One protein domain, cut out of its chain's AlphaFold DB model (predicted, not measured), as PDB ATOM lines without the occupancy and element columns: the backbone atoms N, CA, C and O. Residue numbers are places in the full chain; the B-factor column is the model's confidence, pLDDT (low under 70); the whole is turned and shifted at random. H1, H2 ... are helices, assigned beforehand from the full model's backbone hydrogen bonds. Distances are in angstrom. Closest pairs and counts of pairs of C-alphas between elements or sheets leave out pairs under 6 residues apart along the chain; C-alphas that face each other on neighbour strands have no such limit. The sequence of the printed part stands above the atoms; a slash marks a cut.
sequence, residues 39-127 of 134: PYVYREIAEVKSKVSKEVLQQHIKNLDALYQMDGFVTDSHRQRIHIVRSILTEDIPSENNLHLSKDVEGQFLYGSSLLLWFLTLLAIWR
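What this domain is: This is residues 39 to 127 of the 134 residues of an uncharacterized protein of Natronincola ferrireducens (UniProt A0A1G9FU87). Four helices, H1, H2, H3 and H5, make an up-and-down bundle, each running against the one before it in the chain; H2 and H3 form a hairpin, and H5 packs beside H1 and, with its later part, on H3. Within the bundle H2 packs clearly on H3 alone, and the short H4 sits near the end of H1 and the beginning of H5, between the long link from H3 and the short link to H5. The printed part has 89 residues with five named helices, in the order H1 to H5, and no named strand; its class is all helix. It is compact, with a radius of gyration of the C-alphas of 12.9 A and spans of 37 by 25 by 24 A.

Where its parts are: Find C-alpha 39 at (49.460, -31.137, -6.061); from there H1 runs through residues 39 to 49, 15.3 A long. Next comes H2, residues 54 to 68, 20.9 A from first to last C-alpha. H3, residues 76 to 90, begins at C-alpha 76 at (31.955, -39.860, -10.146) and is also 20.9 A long. H4 is short, residues 102 to 106. H5, residues 113 to 126, is 20.0 A long and ends at C-alpha 126 at (37.468, -30.260, -14.695).

How they stand to each other: Start at H1, which touches H5 at a shallow tilt of 29 degrees, opposite ways; their closest C-alphas are those of Val 48 and Leu 117, 6.0 A apart. H1 touches H3 at a steep tilt of 42 degrees, the same way, with Ala 46 and Ile 88 closest, their C-alphas 6.3 A apart; of H3, residues 85 to 89 alone take part. The hairpin H2 and H3 touch at a shallow tilt of 13 degrees, with the C-alphas of Tyr 68 and Arg 79 closest at 6.3 A. H5 touches H3 with residues 121 to 126 alone; the closest C-alphas, those of Arg 81 and Ile 125, are 5.1 A apart. H2 and H5 are close but not clearly touching, with C-alphas 56 and 114 at 6.7 A. H4 only just touches H1, with 3 pairs of C-alphas within 8 A, the closest those of Val 48 and Ser 102 at 7.1 A. H2 and H4 are apart. In H1, H2, H3, H4 and H5 every O i to N i+4 pair is within hydrogen-bond range.

The domain as a whole: Look at Gly 72 and Asn 97 for the two C-alphas farthest apart, 39.9 A. The printed part has no cut, and the link from H3 to H4, 11 residues, is long. The mean pLDDT of the printed part is 78.0; it is under 70 for 24 residues, namely 71 to 73 and 92 to 112.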
ATOM      1  N   PRO A  39      48.953 -31.616  -7.343       85.50
ATOM      2  CA  PRO A  39      49.460 -31.137  -6.061       85.50
ATOM      3  C   PRO A  39      49.754 -29.637  -6.076       85.50
ATOM      4  O   PRO A  39      49.554 -28.955  -5.075       85.50
ATOM      5  N   TYR A  40      50.208 -29.123  -7.221       86.19
ATOM      6  CA  TYR A  40      50.482 -27.706  -7.388       86.19
ATOM      7  C   TYR A  40      49.191 -26.878  -7.365       86.19
ATOM      8  O   TYR A  40      49.097 -25.922  -6.602       86.19
ATOM      9  N   VAL A  41      48.158 -27.291  -8.110       88.38
ATOM     10  CA  VAL A  41      46.852 -26.607  -8.105       88.38
ATOM     11  C   VAL A  41      46.218 -26.626  -6.709       88.38
ATOM     12  O   VAL A  41      45.731 -25.599  -6.247       88.38
ATOM     13  N   TYR A  42      46.255 -27.757  -5.997       89.19
ATOM     14  CA  TYR A  42      45.711 -27.848  -4.634       89.19
ATOM     15  C   TYR A  42      46.434 -26.942  -3.639       89.19
ATOM     16  O   TYR A  42      45.789 -26.330  -2.786       89.19
ATOM     17  N   ARG A  43      47.757 -26.820  -3.768       87.44
ATOM     18  CA  ARG A  43      48.540 -25.888  -2.961       87.44
ATOM     19  C   ARG A  43      48.140 -24.439  -3.237       87.44
ATOM     20  O   ARG A  43      47.881 -23.707  -2.288       87.44
ATOM     21  N   GLU A  44      48.028 -24.040  -4.502       86.62
ATOM     22  CA  GLU A  44      47.603 -22.678  -4.852       86.62
ATOM     23  C   GLU A  44      46.190 -22.369  -4.336       86.62
ATOM     24  O   GLU A  44      45.953 -21.282  -3.816       86.62
ATOM     25  N   ILE A  45      45.258 -23.332  -4.380       89.94
ATOM     26  CA  ILE A  45      43.927 -23.172  -3.765       89.94
ATOM     27  C   ILE A  45      44.058 -22.859  -2.269       89.94
ATOM     28  O   ILE A  45      43.392 -21.944  -1.783       89.94
ATOM     29  N   ALA A  46      44.910 -23.584  -1.539       88.44
ATOM     30  CA  ALA A  46      45.134 -23.347  -0.113       88.44
ATOM     31  C   ALA A  46      45.757 -21.964   0.159       88.44
ATOM     32  O   ALA A  46      45.321 -21.261   1.073       88.44
ATOM     33  N   GLU A  47      46.728 -21.541  -0.657       86.12
ATOM     34  CA  GLU A  47      47.381 -20.234  -0.526       86.12
ATOM     35  C   GLU A  47      46.400 -19.085  -0.814       86.12
ATOM     36  O   GLU A  47      46.264 -18.166  -0.002       86.12
ATOM     37  N   VAL A  48      45.654 -19.144  -1.920       87.50
ATOM     38  CA  VAL A  48      44.697 -18.094  -2.313       87.50
ATOM     39  C   VAL A  48      43.500 -18.048  -1.358       87.50
ATOM     40  O   VAL A  48      43.023 -16.959  -1.027       87.50
ATOM     41  N   LYS A  49      43.062 -19.198  -0.828       86.44
ATOM     42  CA  LYS A  49      42.035 -19.267   0.224       86.44
ATOM     43  C   LYS A  49      42.372 -18.380   1.424       86.44
ATOM     44  O   LYS A  49      41.477 -17.740   1.967       86.44
ATOM     45  N   SER A  50      43.641 -18.328   1.836       84.44
ATOM     46  CA  SER A  50      44.061 -17.539   3.005       84.44
ATOM     47  C   SER A  50      43.894 -16.024   2.816       84.44
ATOM     48  O   SER A  50      43.906 -15.272   3.789       84.44
ATOM     49  N   LYS A  51      43.715 -15.578   1.566       84.94
ATOM     50  CA  LYS A  51      43.632 -14.167   1.170       84.94
ATOM     51  C   LYS A  51      42.212 -13.677   0.902       84.94
ATOM     52  O   LYS A  51      42.014 -12.481   0.700       84.94
ATOM     53  N   VAL A  52      41.228 -14.572   0.870       81.88
ATOM     54  CA  VAL A  52      39.823 -14.215   0.642       81.88
ATOM     55  C   VAL A  52      39.041 -14.213   1.952       81.88
ATOM     56  O   VAL A  52      39.416 -14.859   2.929       81.88
ATOM     57  N   SER A  53      37.928 -13.478   1.983       85.25
ATOM     58  CA  SER A  53      37.079 -13.438   3.171       85.25
ATOM     59  C   SER A  53      36.363 -14.774   3.400       85.25
ATOM     60  O   SER A  53      36.145 -15.570   2.480       85.25
ATOM     61  N   LYS A  54      35.935 -15.012   4.644       85.56
ATOM     62  CA  LYS A  54      35.178 -16.217   5.000       85.56
ATOM     63  C   LYS A  54      33.864 -16.309   4.222       85.56
ATOM     64  O   LYS A  54      33.455 -17.406   3.853       85.56
ATOM     65  N   GLU A  55      33.216 -15.183   3.946       85.69
ATOM     66  CA  GLU A  55      31.975 -15.107   3.170       85.69
ATOM     67  C   GLU A  55      32.190 -15.587   1.732       85.69
ATOM     68  O   GLU A  55      31.396 -16.386   1.237       85.69
ATOM     69  N   VAL A  56      33.290 -15.169   1.096       85.50
ATOM     70  CA  VAL A  56      33.682 -15.627  -0.245       85.50
ATOM     71  C   VAL A  56      33.929 -17.136  -0.254       85.50
ATOM     72  O   VAL A  56      33.396 -17.843  -1.106       85.50
ATOM     73  N   LEU A  57      34.669 -17.657   0.731       88.69
ATOM     74  CA  LEU A  57      34.907 -19.101   0.853       88.69
ATOM     75  C   LEU A  57      33.605 -19.886   1.003       88.69
ATOM     76  O   LEU A  57      33.404 -20.897   0.333       88.69
ATOM     77  N   GLN A  58      32.702 -19.413   1.862       88.19
ATOM     78  CA  GLN A  58      31.399 -20.045   2.060       88.19
ATOM     79  C   GLN A  58      30.540 -19.987   0.795       88.19
ATOM     80  O   GLN A  58      29.816 -20.942   0.513       88.19
ATOM     81  N   GLN A  59      30.627 -18.907   0.018       87.75
ATOM     82  CA  GLN A  59      29.938 -18.813  -1.264       87.75
ATOM     83  C   GLN A  59      30.469 -19.852  -2.259       87.75
ATOM     84  O   GLN A  59      29.674 -20.578  -2.855       87.75
ATOM     85  N   HIS A  60      31.789 -19.999  -2.382       88.31
ATOM     86  CA  HIS A  60      32.393 -21.004  -3.264       88.31
ATOM     87  C   HIS A  60      32.053 -22.433  -2.837       88.31
ATOM     88  O   HIS A  60      31.723 -23.260  -3.683       88.31
ATOM     89  N   ILE A  61      32.031 -22.721  -1.532       89.88
ATOM     90  CA  ILE A  61      31.591 -24.024  -1.005       89.88
ATOM     91  C   ILE A  61      30.127 -24.306  -1.374       89.88
ATOM     92  O   ILE A  61      29.815 -25.406  -1.821       89.88
ATOM     93  N   LYS A  62      29.230 -23.320  -1.246       87.50
ATOM     94  CA  LYS A  62      27.827 -23.469  -1.668       87.50
ATOM     95  C   LYS A  62      27.699 -23.714  -3.170       87.50
ATOM     96  O   LYS A  62      26.887 -24.540  -3.577       87.50
ATOM     97  N   ASN A  63      28.505 -23.030  -3.982       86.81
ATOM     98  CA  ASN A  63      28.530 -23.247  -5.427       86.81
ATOM     99  C   ASN A  63      28.992 -24.677  -5.756       86.81
ATOM    100  O   ASN A  63      28.386 -25.337  -6.597       86.81
ATOM    101  N   LEU A  64      30.009 -25.192  -5.055       88.94
ATOM    102  CA  LEU A  64      30.452 -26.583  -5.187       88.94
ATOM    103  C   LEU A  64      29.376 -27.589  -4.776       88.94
ATOM    104  O   LEU A  64      29.196 -28.594  -5.463       88.94
ATOM    105  N   ASP A  65      28.646 -27.320  -3.694       87.62
ATOM    106  CA  ASP A  65      27.523 -28.159  -3.267       87.62
ATOM    107  C   ASP A  65      26.410 -28.175  -4.323       87.62
ATOM    108  O   ASP A  65      25.874 -29.240  -4.623       87.62
ATOM    109  N   ALA A  66      26.103 -27.032  -4.940       85.06
ATOM    110  CA  ALA A  66      25.141 -26.959  -6.036       85.06
ATOM    111  C   ALA A  66      25.610 -27.766  -7.258       85.06
ATOM    112  O   ALA A  66      24.844 -28.577  -7.778       85.06
ATOM    113  N   LEU A  67      26.877 -27.614  -7.664       83.50
ATOM    114  CA  LEU A  67      27.473 -28.379  -8.766       83.50
ATOM    115  C   LEU A  67      27.439 -29.882  -8.486       83.50
ATOM    116  O   LEU A  67      27.083 -30.662  -9.365       83.50
ATOM    117  N   TYR A  68      27.743 -30.300  -7.257       84.19
ATOM    118  CA  TYR A  68      27.708 -31.707  -6.864       84.19
ATOM    119  C   TYR A  68      26.329 -32.343  -7.089       84.19
ATOM    120  O   TYR A  68      26.252 -33.516  -7.435       84.19
ATOM    121  N   GLN A  69      25.233 -31.600  -6.928       82.44
ATOM    122  CA  GLN A  69      23.874 -32.129  -7.117       82.44
ATOM    123  C   GLN A  69      23.433 -32.196  -8.591       82.44
ATOM    124  O   GLN A  69      22.346 -32.690  -8.882       82.44
ATOM    125  N   MET A  70      24.243 -31.709  -9.537       79.69
ATOM    126  CA  MET A  70      23.884 -31.681 -10.955       79.69
ATOM    127  C   MET A  70      24.163 -33.018 -11.651       79.69
ATOM    128  O   MET A  70      25.250 -33.268 -12.188       79.69
ATOM    129  N   ASP A  71      23.139 -33.869 -11.687       69.62
ATOM    130  CA  ASP A  71      23.169 -35.120 -12.439       69.62
ATOM    131  C   ASP A  71      23.297 -34.879 -13.952       69.62
ATOM    132  O   ASP A  71      22.713 -33.958 -14.522       69.62
ATOM    133  N   GLY A  72      24.108 -35.709 -14.611       68.19
ATOM    134  CA  GLY A  72      24.410 -35.600 -16.045       68.19
ATOM    135  C   GLY A  72      25.582 -34.673 -16.399       68.19
ATOM    136  O   GLY A  72      26.085 -34.760 -17.516       68.19
ATOM    137  N   PHE A  73      26.069 -33.856 -15.458       69.56
ATOM    138  CA  PHE A  73      27.224 -32.961 -15.659       69.56
ATOM    139  C   PHE A  73      28.443 -33.358 -14.817       69.56
ATOM    140  O   PHE A  73      29.593 -33.249 -15.256       69.56
ATOM    141  N   VAL A  74      28.205 -33.862 -13.607       76.44
ATOM    142  CA  VAL A  74      29.256 -34.291 -12.684       76.44
ATOM    143  C   VAL A  74      29.364 -35.816 -12.712       76.44
ATOM    144  O   VAL A  74      28.454 -36.533 -12.304       76.44
ATOM    145  N   THR A  75      30.498 -36.316 -13.211       83.38
ATOM    146  CA  THR A  75      30.850 -37.743 -13.163       83.38
ATOM    147  C   THR A  75      31.322 -38.124 -11.760       83.38
ATOM    148  O   THR A  75      31.693 -37.249 -10.979       83.38
ATOM    149  N   ASP A  76      31.404 -39.415 -11.437       83.81
ATOM    150  CA  ASP A  76      31.955 -39.860 -10.146       83.81
ATOM    151  C   ASP A  76      33.380 -39.336  -9.900       83.81
ATOM    152  O   ASP A  76      33.728 -38.966  -8.779       83.81
ATOM    153  N   SER A  77      34.185 -39.205 -10.962       83.94
ATOM    154  CA  SER A  77      35.513 -38.589 -10.877       83.94
ATOM    155  C   SER A  77      35.433 -37.101 -10.521       83.94
ATOM    156  O   SER A  77      36.164 -36.637  -9.646       83.94
ATOM    157  N   HIS A  78      34.504 -36.350 -11.125       87.12
ATOM    158  CA  HIS A  78      34.267 -34.954 -10.747       87.12
ATOM    159  C   HIS A  78      33.764 -34.850  -9.296       87.12
ATOM    160  O   HIS A  78      34.225 -33.979  -8.564       87.12
ATOM    161  N   ARG A  79      32.899 -35.766  -8.829       87.69
ATOM    162  CA  ARG A  79      32.419 -35.808  -7.431       87.69
ATOM    163  C   ARG A  79      33.564 -35.997  -6.435       87.69
ATOM    164  O   ARG A  79      33.595 -35.317  -5.412       87.69
ATOM    165  N   GLN A  80      34.515 -36.878  -6.742       88.88
ATOM    166  CA  GLN A  80      35.713 -37.081  -5.920       88.88
ATOM    167  C   GLN A  80      36.581 -35.820  -5.863       88.88
ATOM    168  O   GLN A  80      37.004 -35.412  -4.783       88.88
ATOM    169  N   ARG A  81      36.802 -35.162  -7.006       89.12
ATOM    170  CA  ARG A  81      37.573 -33.910  -7.072       89.12
ATOM    171  C   ARG A  81      36.889 -32.773  -6.317       89.12
ATOM    172  O   ARG A  81      37.550 -32.081  -5.550       89.12
ATOM    173  N   ILE A  82      35.569 -32.630  -6.461       90.12
ATOM    174  CA  ILE A  82      34.765 -31.668  -5.691       90.12
ATOM    175  C   ILE A  82      34.932 -31.918  -4.192       90.12
ATOM    176  O   ILE A  82      35.146 -30.971  -3.440       90.12
ATOM    177  N   HIS A  83      34.889 -33.179  -3.753       90.31
ATOM    178  CA  HIS A  83      35.095 -33.521  -2.347       90.31
ATOM    179  C   HIS A  83      36.487 -33.099  -1.850       90.31
ATOM    180  O   HIS A  83      36.589 -32.479  -0.795       90.31
ATOM    181  N   ILE A  84      37.550 -33.374  -2.615       89.94
ATOM    182  CA  ILE A  84      38.925 -32.973  -2.266       89.94
ATOM    183  C   ILE A  84      39.037 -31.450  -2.146       89.94
ATOM    184  O   ILE A  84      39.505 -30.942  -1.127       89.94
ATOM    185  N   VAL A  85      38.573 -30.710  -3.158       91.56
ATOM    186  CA  VAL A  85      38.658 -29.243  -3.154       91.56
ATOM    187  C   VAL A  85      37.830 -28.652  -2.014       91.56
ATOM    188  O   VAL A  85      38.294 -27.747  -1.326       91.56
ATOM    189  N   ARG A  86      36.642 -29.201  -1.734       92.31
ATOM    190  CA  ARG A  86      35.823 -28.788  -0.589       92.31
ATOM    191  C   ARG A  86      36.555 -28.976   0.740       92.31
ATOM    192  O   ARG A  86      36.474 -28.082   1.585       92.31
ATOM    193  N   SER A  87      37.258 -30.093   0.930       90.00
ATOM    194  CA  SER A  87      38.069 -30.316   2.132       90.00
ATOM    195  C   SER A  87      39.138 -29.235   2.275       90.00
ATOM    196  O   SER A  87      39.185 -28.582   3.312       90.00
ATOM    197  N   ILE A  88      39.883 -28.926   1.208       89.75
ATOM    198  CA  ILE A  88      40.892 -27.847   1.206       89.75
ATOM    199  C   ILE A  88      40.251 -26.492   1.555       89.75
ATOM    200  O   ILE A  88      40.775 -25.721   2.366       89.75
ATOM    201  N   LEU A  89      39.072 -26.200   0.995       89.31
ATOM    202  CA  LEU A  89      38.342 -24.962   1.275       89.31
ATOM    203  C   LEU A  89      37.792 -24.888   2.706       89.31
ATOM    204  O   LEU A  89      37.609 -23.785   3.224       89.31
ATOM    205  N   THR A  90      37.605 -26.019   3.385       87.75
ATOM    206  CA  THR A  90      37.036 -26.088   4.743       87.75
ATOM    207  C   THR A  90      38.102 -26.214   5.833       87.75
ATOM    208  O   THR A  90      37.918 -25.670   6.915       87.75
ATOM    209  N   GLU A  91      39.226 -26.877   5.560       84.31
ATOM    210  CA  GLU A  91      40.301 -27.109   6.531       84.31
ATOM    211  C   GLU A  91      41.047 -25.820   6.887       84.31
ATOM    212  O   GLU A  91      41.478 -25.080   6.006       84.31
ATOM    213  N   ASP A  92      41.254 -25.544   8.172       64.94
ATOM    214  CA  ASP A  92      42.133 -24.457   8.609       64.94
ATOM    215  C   ASP A  92      43.599 -24.872   8.390       64.94
ATOM    216  O   ASP A  92      44.278 -25.335   9.305       64.94
ATOM    217  N   ILE A  93      44.080 -24.771   7.147       57.41
ATOM    218  CA  ILE A  93      45.470 -25.087   6.808       57.41
ATOM    219  C   ILE A  93      46.349 -23.922   7.294       57.41
ATOM    220  O   ILE A  93      46.160 -22.791   6.833       57.41
ATOM    221  N   PRO A  94      47.305 -24.152   8.214       48.34
ATOM    222  CA  PRO A  94      48.268 -23.129   8.587       48.34
ATOM    223  C   PRO A  94      49.098 -22.761   7.354       48.34
ATOM    224  O   PRO A  94      49.687 -23.621   6.705       48.34
ATOM    225  N   SER A  95      49.102 -21.471   7.016       46.06
ATOM    226  CA  SER A  95      49.811 -20.905   5.868       46.06
ATOM    227  C   SER A  95      51.324 -21.130   5.998       46.06
ATOM    228  O   SER A  95      52.028 -20.301   6.574       46.06
ATOM    229  N   GLU A  96      51.842 -22.245   5.482       44.66
ATOM    230  CA  GLU A  96      53.283 -22.464   5.352       44.66
ATOM    231  C   GLU A  96      53.838 -21.763   4.105       44.66
ATOM    232  O   GLU A  96      53.219 -21.682   3.047       44.66
ATOM    233  N   ASN A  97      55.019 -21.177   4.281       45.06
ATOM    234  CA  ASN A  97      55.579 -20.117   3.456       45.06
ATOM    235  C   ASN A  97      55.968 -20.522   2.011       45.06
ATOM    236  O   ASN A  97      56.728 -21.463   1.805       45.06
ATOM    237  N   ASN A  98      55.595 -19.640   1.070       52.44
ATOM    238  CA  ASN A  98      56.226 -19.281  -0.219       52.44
ATOM    239  C   ASN A  98      56.326 -20.330  -1.354       52.44
ATOM    240  O   ASN A  98      57.141 -21.250  -1.279       52.44
ATOM    241  N   LEU A  99      55.648 -20.073  -2.493       45.34
ATOM    242  CA  LEU A  99      56.266 -20.028  -3.842       45.34
ATOM    243  C   LEU A  99      55.358 -19.415  -4.950       45.34
ATOM    244  O   LEU A  99      54.671 -20.101  -5.685       45.34
ATOM    245  N   HIS A 100      55.476 -18.094  -5.122       44.81
ATOM    246  CA  HIS A 100      55.680 -17.371  -6.397       44.81
ATOM    247  C   HIS A 100      54.723 -17.511  -7.615       44.81
ATOM    248  O   HIS A 100      55.106 -17.038  -8.682       44.81
ATOM    249  N   LEU A 101      53.501 -18.047  -7.511       49.09
ATOM    250  CA  LEU A 101      52.486 -17.851  -8.574       49.09
ATOM    251  C   LEU A 101      51.497 -16.744  -8.220       49.09
ATOM    252  O   LEU A 101      51.276 -15.817  -8.996       49.09
ATOM    253  N   SER A 102      50.982 -16.783  -6.991       50.94
ATOM    254  CA  SER A 102      50.009 -15.818  -6.481       50.94
ATOM    255  C   SER A 102      50.345 -14.348  -6.782       50.94
ATOM    256  O   SER A 102      49.443 -13.573  -7.059       50.94
ATOM    257  N   LYS A 103      51.624 -13.948  -6.752       51.03
ATOM    258  CA  LYS A 103      52.025 -12.547  -6.974       51.03
ATOM    259  C   LYS A 103      51.881 -12.085  -8.430       51.03
ATOM    260  O   LYS A 103      51.475 -10.948  -8.645       51.03
ATOM    261  N   ASP A 104      52.209 -12.945  -9.393       51.34
ATOM    262  CA  ASP A 104      52.113 -12.627 -10.825       51.34
ATOM    263  C   ASP A 104      50.681 -12.805 -11.351       51.34
ATOM    264  O   ASP A 104      50.258 -12.089 -12.261       51.34
ATOM    265  N   VAL A 105      49.912 -13.713 -10.741       52.41
ATOM    266  CA  VAL A 105      48.524 -13.996 -11.124       52.41
ATOM    267  C   VAL A 105      47.546 -13.011 -10.486       52.41
ATOM    268  O   VAL A 105      46.679 -12.498 -11.183       52.41
ATOM    269  N   GLU A 106      47.704 -12.642  -9.205       53.53
ATOM    270  CA  GLU A 106      46.831 -11.641  -8.557       53.53
ATOM    271  C   GLU A 106      46.848 -10.285  -9.272       53.53
ATOM    272  O   GLU A 106      45.828  -9.603  -9.294       53.53
ATOM    273  N   GLY A 107      47.967  -9.909  -9.902       55.72
ATOM    274  CA  GLY A 107      48.069  -8.669 -10.676       55.72
ATOM    275  C   GLY A 107      47.213  -8.641 -11.949       55.72
ATOM    276  O   GLY A 107      46.950  -7.557 -12.467       55.72
ATOM    277  N   GLN A 108      46.771  -9.802 -12.446       56.97
ATOM    278  CA  GLN A 108      45.995  -9.939 -13.688       56.97
ATOM    279  C   GLN A 108      44.479 -10.038 -13.442       56.97
ATOM    280  O   GLN A 108      43.691  -9.766 -14.346       56.97
ATOM    281  N   PHE A 109      44.047 -10.360 -12.218       58.09
ATOM    282  CA  PHE A 109      42.631 -10.468 -11.857       58.09
ATOM    283  C   PHE A 109      42.110  -9.156 -11.251       58.09
ATOM    284  O   PHE A 109      42.225  -8.922 -10.049       58.09
ATOM    285  N   LEU A 110      41.457  -8.319 -12.068       48.78
ATOM    286  CA  LEU A 110      40.828  -7.052 -11.636       48.78
ATOM    287  C   LEU A 110      39.757  -7.233 -10.534       48.78
ATOM    288  O   LEU A 110      39.477  -6.294  -9.793       48.78
ATOM    289  N   TYR A 111      39.193  -8.441 -10.406       54.53
ATOM    290  CA  TYR A 111      38.202  -8.835  -9.390       54.53
ATOM    291  C   TYR A 111      38.811  -9.498  -8.132       54.53
ATOM    292  O   TYR A 111      38.080  -9.922  -7.233       54.53
ATOM    293  N   GLY A 112      40.143  -9.553  -8.024       67.44
ATOM    294  CA  GLY A 112      40.857 -10.000  -6.826       67.44
ATOM    295  C   GLY A 112      40.884 -11.517  -6.604       67.44
ATOM    296  O   GLY A 112      40.344 -12.312  -7.378       67.44
ATOM    297  N   SER A 113      41.522 -11.921  -5.500       75.62
ATOM    298  CA  SER A 113      41.824 -13.309  -5.111       75.62
ATOM    299  C   SER A 113      40.592 -14.240  -5.071       75.62
ATOM    300  O   SER A 113      40.740 -15.456  -5.135       75.62
ATOM    301  N   SER A 114      39.368 -13.694  -5.024       83.50
ATOM    302  CA  SER A 114      38.104 -14.447  -5.087       83.50
ATOM    303  C   SER A 114      37.873 -15.142  -6.432       83.50
ATOM    304  O   SER A 114      37.485 -16.313  -6.449       83.50
ATOM    305  N   LEU A 115      38.103 -14.437  -7.546       85.56
ATOM    306  CA  LEU A 115      37.886 -14.979  -8.892       85.56
ATOM    307  C   LEU A 115      38.969 -16.003  -9.241       85.56
ATOM    308  O   LEU A 115      38.665 -17.094  -9.714       85.56
ATOM    309  N   LEU A 116      40.220 -15.698  -8.885       87.56
ATOM    310  CA  LEU A 116      41.336 -16.634  -8.998       87.56
ATOM    311  C   LEU A 116      41.069 -17.936  -8.226       87.56
ATOM    312  O   LEU A 116      41.285 -19.026  -8.754       87.56
ATOM    313  N   LEU A 117      40.550 -17.842  -6.997       89.75
ATOM    314  CA  LEU A 117      40.194 -19.020  -6.207       89.75
ATOM    315  C   LEU A 117      39.120 -19.873  -6.892       89.75
ATOM    316  O   LEU A 117      39.200 -21.105  -6.871       89.75
ATOM    317  N   TRP A 118      38.129 -19.229  -7.511       90.38
ATOM    318  CA  TRP A 118      37.090 -19.924  -8.265       90.38
ATOM    319  C   TRP A 118      37.663 -20.629  -9.498       90.38
ATOM    320  O   TRP A 118      37.388 -21.806  -9.721       90.38
ATOM    321  N   PHE A 119      38.544 -19.967 -10.246       89.12
ATOM    322  CA  PHE A 119      39.171 -20.548 -11.433       89.12
ATOM    323  C   PHE A 119      40.073 -21.736 -11.092       89.12
ATOM    324  O   PHE A 119      39.985 -22.778 -11.741       89.12
ATOM    325  N   LEU A 120      40.882 -21.630 -10.033       89.88
ATOM    326  CA  LEU A 120      41.689 -22.743  -9.524       89.88
ATOM    327  C   LEU A 120      40.814 -23.925  -9.079       89.88
ATOM    328  O   LEU A 120      41.137 -25.078  -9.362       89.88
ATOM    329  N   THR A 121      39.684 -23.637  -8.427       91.00
ATOM    330  CA  THR A 121      38.697 -24.642  -8.006       91.00
ATOM    331  C   THR A 121      38.126 -25.395  -9.206       91.00
ATOM    332  O   THR A 121      38.103 -26.627  -9.217       91.00
ATOM    333  N   LEU A 122      37.710 -24.673 -10.245       89.19
ATOM    334  CA  LEU A 122      37.164 -25.276 -11.460       89.19
ATOM    335  C   LEU A 122      38.227 -26.053 -12.240       89.19
ATOM    336  O   LEU A 122      37.964 -27.180 -12.663       89.19
ATOM    337  N   LEU A 123      39.443 -25.517 -12.349       88.81
ATOM    338  CA  LEU A 123      40.585 -26.218 -12.934       88.81
ATOM    339  C   LEU A 123      40.846 -27.549 -12.221       88.81
ATOM    340  O   LEU A 123      41.022 -28.569 -12.880       88.81
ATOM    341  N   ALA A 124      40.837 -27.572 -10.889       89.19
ATOM    342  CA  ALA A 124      41.051 -28.788 -10.108       89.19
ATOM    343  C   ALA A 124      39.997 -29.882 -10.373       89.19
ATOM    344  O   ALA A 124      40.316 -31.079 -10.339       89.19
ATOM    345  N   ILE A 125      38.752 -29.487 -10.649       87.50
ATOM    346  CA  ILE A 125      37.628 -30.410 -10.849       87.50
ATOM    347  C   ILE A 125      37.531 -30.888 -12.300       87.50
ATOM    348  O   ILE A 125      37.355 -32.084 -12.531       87.50
ATOM    349  N   TRP A 126      37.665 -29.981 -13.267       83.25
ATOM    350  CA  TRP A 126      37.468 -30.260 -14.695       83.25
ATOM    351  C   TRP A 126      38.764 -30.463 -15.474       83.25
ATOM    352  O   TRP A 126      38.748 -30.492 -16.710       83.25
ATOM    353  N   ARG A 127      39.895 -30.642 -14.785       73.00
ATOM    354  CA  ARG A 127      41.153 -30.909 -15.472       73.00
ATOM    355  C   ARG A 127      41.033 -32.139 -16.353       73.00
ATOM    356  O   ARG A 127      40.654 -33.219 -15.894       73.00
TER     357      ARG A 127